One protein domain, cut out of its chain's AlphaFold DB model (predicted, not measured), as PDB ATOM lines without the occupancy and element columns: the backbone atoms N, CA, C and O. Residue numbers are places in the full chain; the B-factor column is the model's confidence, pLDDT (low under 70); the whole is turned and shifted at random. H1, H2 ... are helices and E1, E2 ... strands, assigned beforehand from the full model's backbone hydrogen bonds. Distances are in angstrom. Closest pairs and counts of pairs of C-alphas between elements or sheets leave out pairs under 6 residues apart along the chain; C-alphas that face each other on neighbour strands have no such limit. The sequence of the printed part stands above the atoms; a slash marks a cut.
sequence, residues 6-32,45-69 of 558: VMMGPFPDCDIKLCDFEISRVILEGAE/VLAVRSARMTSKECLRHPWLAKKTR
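Overview. This is residues 6 to 32 and 45 to 69 of the 558 residues of an uncharacterized protein of Ephemera danica (UniProt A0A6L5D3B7). This domain has little regular structure: residues 6 to 18 fold back as a loop ending in the short strand E1, residues 21 to 32 stick out as a bare arm, and beyond a cut two short helices, H1 and H2, make a corner. The 52 printed residues hold E1, H1 and H2 in that order, 17 residues in named elements, mostly helix. The whole is extended, with a radius of gyration of the C-alphas of 15.9 A and spans of 41 by 32 by 22 A.

Arrangement. E1, residues 16 to 18, pairs with no named strand, but residues 6 to 7 pair antiparallel with its residues 16 to 17. E1 is apart from H1, residues 55 to 60, and from H2, residues 62 to 69. H1 and H2 are close but not clearly touching; their closest C-alphas, of Leu 59 and Ala 65, are 6.6 A apart. Their lines are only just about perpendicular, at 72 degrees. In H1 every O i to N i+4 pair is within hydrogen-bond range; in H2 1 of 4, with 2 of 5 O i to N i+3 pairs.

Along the chain. E1 begins at C-alpha 16 (81.046, 81.632, 191.292) and is 6.9 A long. H1 measures 8.8 A. H2 measures 11.2 A and ends at C-alpha 69 (85.661, 97.510, 182.020).

Size, cuts and confidence. The C-alphas of Pro 10 and Ala 47, the farthest apart, are 42.3 A apart. Residues 33 to 44 are not printed; C-alphas 32 and 45 are 16.3 A apart across the cut. The link from H1 to H2 is tight. Residues 45 to 49 have pLDDT under 70.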
ATOM      1  N   VAL A   6      79.254  78.361 195.396       96.75
ATOM      2  CA  VAL A   6      80.011  77.257 194.789       96.75
ATOM      3  C   VAL A   6      80.901  77.790 193.669       96.75
ATOM      4  O   VAL A   6      80.453  78.553 192.814       96.75
ATOM      5  N   MET A   7      82.169  77.378 193.670       97.56
ATOM      6  CA  MET A   7      83.139  77.669 192.611       97.56
ATOM      7  C   MET A   7      83.077  76.559 191.556       97.56
ATOM      8  O   MET A   7      83.149  75.380 191.897       97.56
ATOM      9  N   MET A   8      82.950  76.924 190.282       96.81
ATOM     10  CA  MET A   8      82.750  75.986 189.165       96.81
ATOM     11  C   MET A   8      84.053  75.532 188.484       96.81
ATOM     12  O   MET A   8      84.012  74.962 187.397       96.81
ATOM     13  N   GLY A   9      85.205  75.791 189.099       96.44
ATOM     14  CA  GLY A   9      86.520  75.473 188.548       96.44
ATOM     15  C   GLY A   9      87.645  75.740 189.552       96.44
ATOM     16  O   GLY A   9      87.371  76.163 190.680       96.44
ATOM     17  N   PRO A  10      88.908  75.497 189.166       96.38
ATOM     18  CA  PRO A  10      90.064  75.859 189.976       96.38
ATOM     19  C   PRO A  10      90.208  77.385 190.077       96.38
ATOM     20  O   PRO A  10      89.975  78.115 189.119       96.38
ATOM     21  N   PHE A  11      90.623  77.865 191.248       94.31
ATOM     22  CA  PHE A  11      91.032  79.258 191.445       94.31
ATOM     23  C   PHE A  11      92.342  79.539 190.672       94.31
ATOM     24  O   PHE A  11      93.211  78.662 190.676       94.31
ATOM     25  N   PRO A  12      92.542  80.727 190.062       95.19
ATOM     26  CA  PRO A  12      91.710  81.935 190.154       95.19
ATOM     27  C   PRO A  12      90.546  82.021 189.158       95.19
ATOM     28  O   PRO A  12      89.579  82.730 189.437       95.19
ATOM     29  N   ASP A  13      90.605  81.300 188.041       95.50
ATOM     30  CA  ASP A  13      89.739  81.511 186.868       95.50
ATOM     31  C   ASP A  13      88.402  80.748 186.947       95.50
ATOM     32  O   ASP A  13      87.939  80.143 185.980       95.50
ATOM     33  N   CYS A  14      87.775  80.748 188.124       96.69
ATOM     34  CA  CYS A  14      86.532  80.027 188.386       96.69
ATOM     35  C   CYS A  14      85.299  80.943 188.415       96.69
ATOM     36  O   CYS A  14      85.268  81.950 189.128       96.69
ATOM     37  N   ASP A  15      84.218  80.523 187.752       96.69
ATOM     38  CA  ASP A  15      82.902  81.127 187.969       96.69
ATOM     39  C   ASP A  15      82.391  80.821 189.382       96.69
ATOM     40  O   ASP A  15      82.510  79.695 189.873       96.69
ATOM     41  N   ILE A  16      81.746  81.803 190.014       96.75
ATOM     42  CA  ILE A  16      81.046  81.632 191.292       96.75
ATOM     43  C   ILE A  16      79.543  81.579 191.016       96.75
ATOM     44  O   ILE A  16      78.984  82.496 190.412       96.75
ATOM     45  N   LYS A  17      78.874  80.526 191.490       96.94
ATOM     46  CA  LYS A  17      77.418  80.361 191.407       96.94
ATOM     47  C   LYS A  17      76.794  80.351 192.799       96.94
ATOM     48  O   LYS A  17      77.362  79.805 193.743       96.94
ATOM     49  N   LEU A  18      75.611  80.953 192.906       96.75
ATOM     50  CA  LEU A  18      74.748  80.821 194.076       96.75
ATOM     51  C   LEU A  18      74.042  79.458 194.012       96.75
ATOM     52  O   LEU A  18      73.554  79.055 192.953       96.75
ATOM     53  N   CYS A  19      74.004  78.754 195.133       96.50
ATOM     54  CA  CYS A  19      73.301  77.486 195.304       96.50
ATOM     55  C   CYS A  19      72.384  77.554 196.532       96.50
ATOM     56  O   CYS A  19      72.411  78.537 197.268       96.50
ATOM     57  N   ASP A  20      71.593  76.496 196.731       95.88
ATOM     58  CA  ASP A  20      70.515  76.419 197.724       95.88
ATOM     59  C   ASP A  20      69.426  77.493 197.524       95.88
ATOM     60  O   ASP A  20      69.466  78.609 198.042       95.88
ATOM     61  N   PHE A  21      68.419  77.106 196.739       95.75
ATOM     62  CA  PHE A  21      67.206  77.886 196.510       95.75
ATOM     63  C   PHE A  21      66.017  77.372 197.343       95.75
ATOM     64  O   PHE A  21      64.901  77.832 197.119       95.75
ATOM     65  N   GLU A  22      66.210  76.459 198.307       96.00
ATOM     66  CA  GLU A  22      65.094  75.879 199.084       96.00
ATOM     67  C   GLU A  22      64.372  76.937 199.936       96.00
ATOM     68  O   GLU A  22      63.161  76.868 200.142       96.00
ATOM     69  N   ILE A  23      65.100  77.978 200.351       92.94
ATOM     70  CA  ILE A  23      64.564  79.150 201.062       92.94
ATOM     71  C   ILE A  23      64.048  80.270 200.138       92.94
ATOM     72  O   ILE A  23      63.577  81.301 200.627       92.94
ATOM     73  N   SER A  24      64.147  80.115 198.813       94.31
ATOM     74  CA  SER A  24      63.746  81.161 197.862       94.31
ATOM     75  C   SER A  24      62.228  81.280 197.756       94.31
ATOM     76  O   SER A  24      61.503  80.290 197.705       94.31
ATOM     77  N   ARG A  25      61.736  82.520 197.689       93.62
ATOM     78  CA  ARG A  25      60.306  82.836 197.576       93.62
ATOM     79  C   ARG A  25      60.068  83.702 196.345       93.62
ATOM     80  O   ARG A  25      60.847  84.613 196.076       93.62
ATOM     81  N   VAL A  26      58.980  83.438 195.624       94.88
ATOM     82  CA  VAL A  26      58.519  84.325 194.548       94.88
ATOM     83  C   VAL A  26      57.956  85.588 195.192       94.88
ATOM     84  O   VAL A  26      57.010  85.517 195.974       94.88
ATOM     85  N   ILE A  27      58.554  86.734 194.876       93.44
ATOM     86  CA  ILE A  27      58.075  88.048 195.308       93.44
ATOM     87  C   ILE A  27      57.234  88.601 194.161       93.44
ATOM     88  O   ILE A  27      57.772  88.910 193.099       93.44
ATOM     89  N   LEU A  28      55.919  88.679 194.358       94.75
ATOM     90  CA  LEU A  28      55.020  89.354 193.424       94.75
ATOM     91  C   LEU A  28      55.039  90.864 193.684       94.75
ATOM     92  O   LEU A  28      55.322  91.313 194.796       94.75
ATOM     93  N   GLU A  29      54.726  91.659 192.665       92.06
ATOM     94  CA  GLU A  29      54.580  93.104 192.825       92.06
ATOM     95  C   GLU A  29      53.447  93.411 193.820       92.06
ATOM     96  O   GLU A  29      52.374  92.813 193.762       92.06
ATOM     97  N   GLY A  30      53.717  94.280 194.800       90.94
ATOM     98  CA  GLY A  30      52.810  94.551 195.923       90.94
ATOM     99  C   GLY A  30      52.820  93.511 197.058       90.94
ATOM    100  O   GLY A  30      52.260  93.785 198.117       90.94
ATOM    101  N   ALA A  31      53.482  92.357 196.908       86.69
ATOM    102  CA  ALA A  31      53.618  91.394 197.999       86.69
ATOM    103  C   ALA A  31      54.737  91.816 198.966       86.69
ATOM    104  O   ALA A  31      55.927  91.617 198.701       86.69
ATOM    105  N   GLU A  32      54.363  92.362 200.125       81.69
ATOM    106  CA  GLU A  32      55.314  92.558 201.215       81.69
ATOM    107  C   GLU A  32      55.867  91.212 201.681       81.69
ATOM    108  O   GLU A  32      55.151  90.396 202.256       81.69
ATOM    109  N   VAL A  45      66.833  98.599 212.547       52.81
ATOM    110  CA  VAL A  45      66.973  98.076 211.166       52.81
ATOM    111  C   VAL A  45      65.601  97.882 210.483       52.81
ATOM    112  O   VAL A  45      65.502  97.436 209.331       52.81
ATOM    113  N   LEU A  46      64.500  98.213 211.168       50.09
ATOM    114  CA  LEU A  46      63.150  98.177 210.595       50.09
ATOM    115  C   LEU A  46      62.837  99.404 209.727       50.09
ATOM    116  O   LEU A  46      62.320  99.227 208.622       50.09
ATOM    117  N   ALA A  47      63.250 100.601 210.151       53.31
ATOM    118  CA  ALA A  47      62.954 101.867 209.466       53.31
ATOM    119  C   ALA A  47      63.608 102.021 208.074       53.31
ATOM    120  O   ALA A  47      63.105 102.743 207.217       53.31
ATOM    121  N   VAL A  48      64.712 101.317 207.805       62.81
ATOM    122  CA  VAL A  48      65.551 101.512 206.603       62.81
ATOM    123  C   VAL A  48      65.161 100.546 205.468       62.81
ATOM    124  O   VAL A  48      66.017 100.015 204.765       62.81
ATOM    125  N   ARG A  49      63.866 100.246 205.285       67.25
ATOM    126  CA  ARG A  49      63.400  99.400 204.161       67.25
ATOM    127  C   ARG A  49      63.416 100.168 202.834       67.25
ATOM    128  O   ARG A  49      63.901  99.636 201.842       67.25
ATOM    129  N   SER A  50      62.969 101.423 202.848       76.19
ATOM    130  CA  SER A  50      62.949 102.347 201.700       76.19
ATOM    131  C   SER A  50      64.331 102.865 201.283       76.19
ATOM    132  O   SER A  50      64.504 103.269 200.141       76.19
ATOM    133  N   ALA A  51      65.317 102.834 202.185       84.44
ATOM    134  CA  ALA A  51      66.684 103.304 201.935       84.44
ATOM    135  C   ALA A  51      67.708 102.164 201.736       84.44
ATOM    136  O   ALA A  51      68.918 102.398 201.741       84.44
ATOM    137  N   ARG A  52      67.254 100.917 201.536       88.38
ATOM    138  CA  ARG A  52      68.124  99.831 201.056       88.38
ATOM    139  C   ARG A  52      68.355  99.983 199.556       88.38
ATOM    140  O   ARG A  52      67.411  99.921 198.778       88.38
ATOM    141  N   MET A  53      69.624 100.107 199.175       92.56
ATOM    142  CA  MET A  53      70.053 100.154 197.780       92.56
ATOM    143  C   MET A  53      69.562  98.917 197.009       92.56
ATOM    144  O   MET A  53      69.758  97.777 197.442       92.56
ATOM    145  N   THR A  54      68.922  99.141 195.864       94.88
ATOM    146  CA  THR A  54      68.428  98.076 194.984       94.88
ATOM    147  C   THR A  54      69.585  97.356 194.288       94.88
ATOM    148  O   THR A  54      70.654  97.925 194.070       94.88
ATOM    149  N   SER A  55      69.375  96.114 193.839       93.00
ATOM    150  CA  SER A  55      70.386  95.361 193.070       93.00
ATOM    151  C   SER A  55      70.881  96.121 191.828       93.00
ATOM    152  O   SER A  55      72.068  96.080 191.499       93.00
ATOM    153  N   LYS A  56      69.993  96.878 191.174       94.69
ATOM    154  CA  LYS A  56      70.291  97.740 190.021       94.69
ATOM    155  C   LYS A  56      71.215  98.909 190.375       94.69
ATOM    156  O   LYS A  56      72.072  99.270 189.571       94.69
ATOM    157  N   GLU A  57      71.057  99.496 191.556       95.25
ATOM    158  CA  GLU A  57      71.932 100.558 192.062       95.25
ATOM    159  C   GLU A  57      73.271  99.995 192.546       95.25
ATOM    160  O   GLU A  57      74.311 100.550 192.193       95.25
ATOM    161  N   CYS A  58      73.272  98.836 193.220       95.62
ATOM    162  CA  CYS A  58      74.496  98.110 193.571       95.62
ATOM    163  C   CYS A  58      75.383  97.893 192.333       95.62
ATOM    164  O   CYS A  58      76.560  98.248 192.347       95.62
ATOM    165  N   LEU A  59      74.813  97.388 191.232       93.94
ATOM    166  CA  LEU A  59      75.532  97.158 189.970       93.94
ATOM    167  C   LEU A  59      76.040  98.448 189.297       93.94
ATOM    168  O   LEU A  59      77.000  98.400 188.529       93.94
ATOM    169  N   ARG A  60      75.428  99.603 189.589       94.94
ATOM    170  CA  ARG A  60      75.875 100.926 189.118       94.94
ATOM    171  C   ARG A  60      76.939 101.560 190.015       94.94
ATOM    172  O   ARG A  60      77.553 102.543 189.602       94.94
ATOM    173  N   HIS A  61      77.173 101.026 191.213       96.31
ATOM    174  CA  HIS A  61      78.121 101.599 192.160       96.31
ATOM    175  C   HIS A  61      79.547 101.638 191.561       96.31
ATOM    176  O   HIS A  61      79.998 100.623 191.016       96.31
ATOM    177  N   PRO A  62      80.305 102.753 191.678       94.19
ATOM    178  CA  PRO A  62      81.607 102.907 191.018       94.19
ATOM    179  C   PRO A  62      82.634 101.811 191.334       94.19
ATOM    180  O   PRO A  62      83.519 101.553 190.523       94.19
ATOM    181  N   TRP A  63      82.519 101.157 192.493       95.50
ATOM    182  CA  TRP A  63      83.370 100.028 192.878       95.50
ATOM    183  C   TRP A  63      83.158  98.783 191.996       95.50
ATOM    184  O   TRP A  63      84.134  98.155 191.593       95.50
ATOM    185  N   LEU A  64      81.910  98.463 191.629       93.81
ATOM    186  CA  LEU A  64      81.600  97.343 190.728       93.81
ATOM    187  C   LEU A  64      81.726  97.754 189.254       93.81
ATOM    188  O   LEU A  64      82.348  97.039 188.469       93.81
ATOM    189  N   ALA A  65      81.223  98.938 188.890       92.56
ATOM    190  CA  ALA A  65      81.199  99.419 187.506       92.56
ATOM    191  C   ALA A  65      82.596  99.640 186.884       92.56
ATOM    192  O   ALA A  65      82.745  99.600 185.662       92.56
ATOM    193  N   LYS A  66      83.638  99.859 187.700       92.38
ATOM    194  CA  LYS A  66      85.032  99.912 187.220       92.38
ATOM    195  C   LYS A  66      85.570  98.531 186.825       92.38
ATOM    196  O   LYS A  66      86.346  98.443 185.879       92.38
ATOM    197  N   LYS A  67      85.151  97.460 187.512       82.19
ATOM    198  CA  LYS A  67      85.742  96.116 187.384       82.19
ATOM    199  C   LYS A  67      85.323  95.385 186.102       82.19
ATOM    200  O   LYS A  67      86.111  94.618 185.552       82.19
ATOM    201  N   THR A  68      84.128  95.660 185.579       74.25
ATOM    202  CA  THR A  68      83.652  95.114 184.292       74.25
ATOM    203  C   THR A  68      84.411  95.663 183.083       74.25
ATOM    204  O   THR A  68      84.615  94.934 182.115       74.25
ATOM    205  N   ARG A  69      84.897  96.913 183.134       71.19
ATOM    206  CA  ARG A  69      85.661  97.510 182.020       71.19
ATOM    207  C   ARG A  69      87.019  96.842 181.805       71.19
ATOM    208  O   ARG A  69      87.428  96.681 180.666       71.19
TER     209      ARG A  69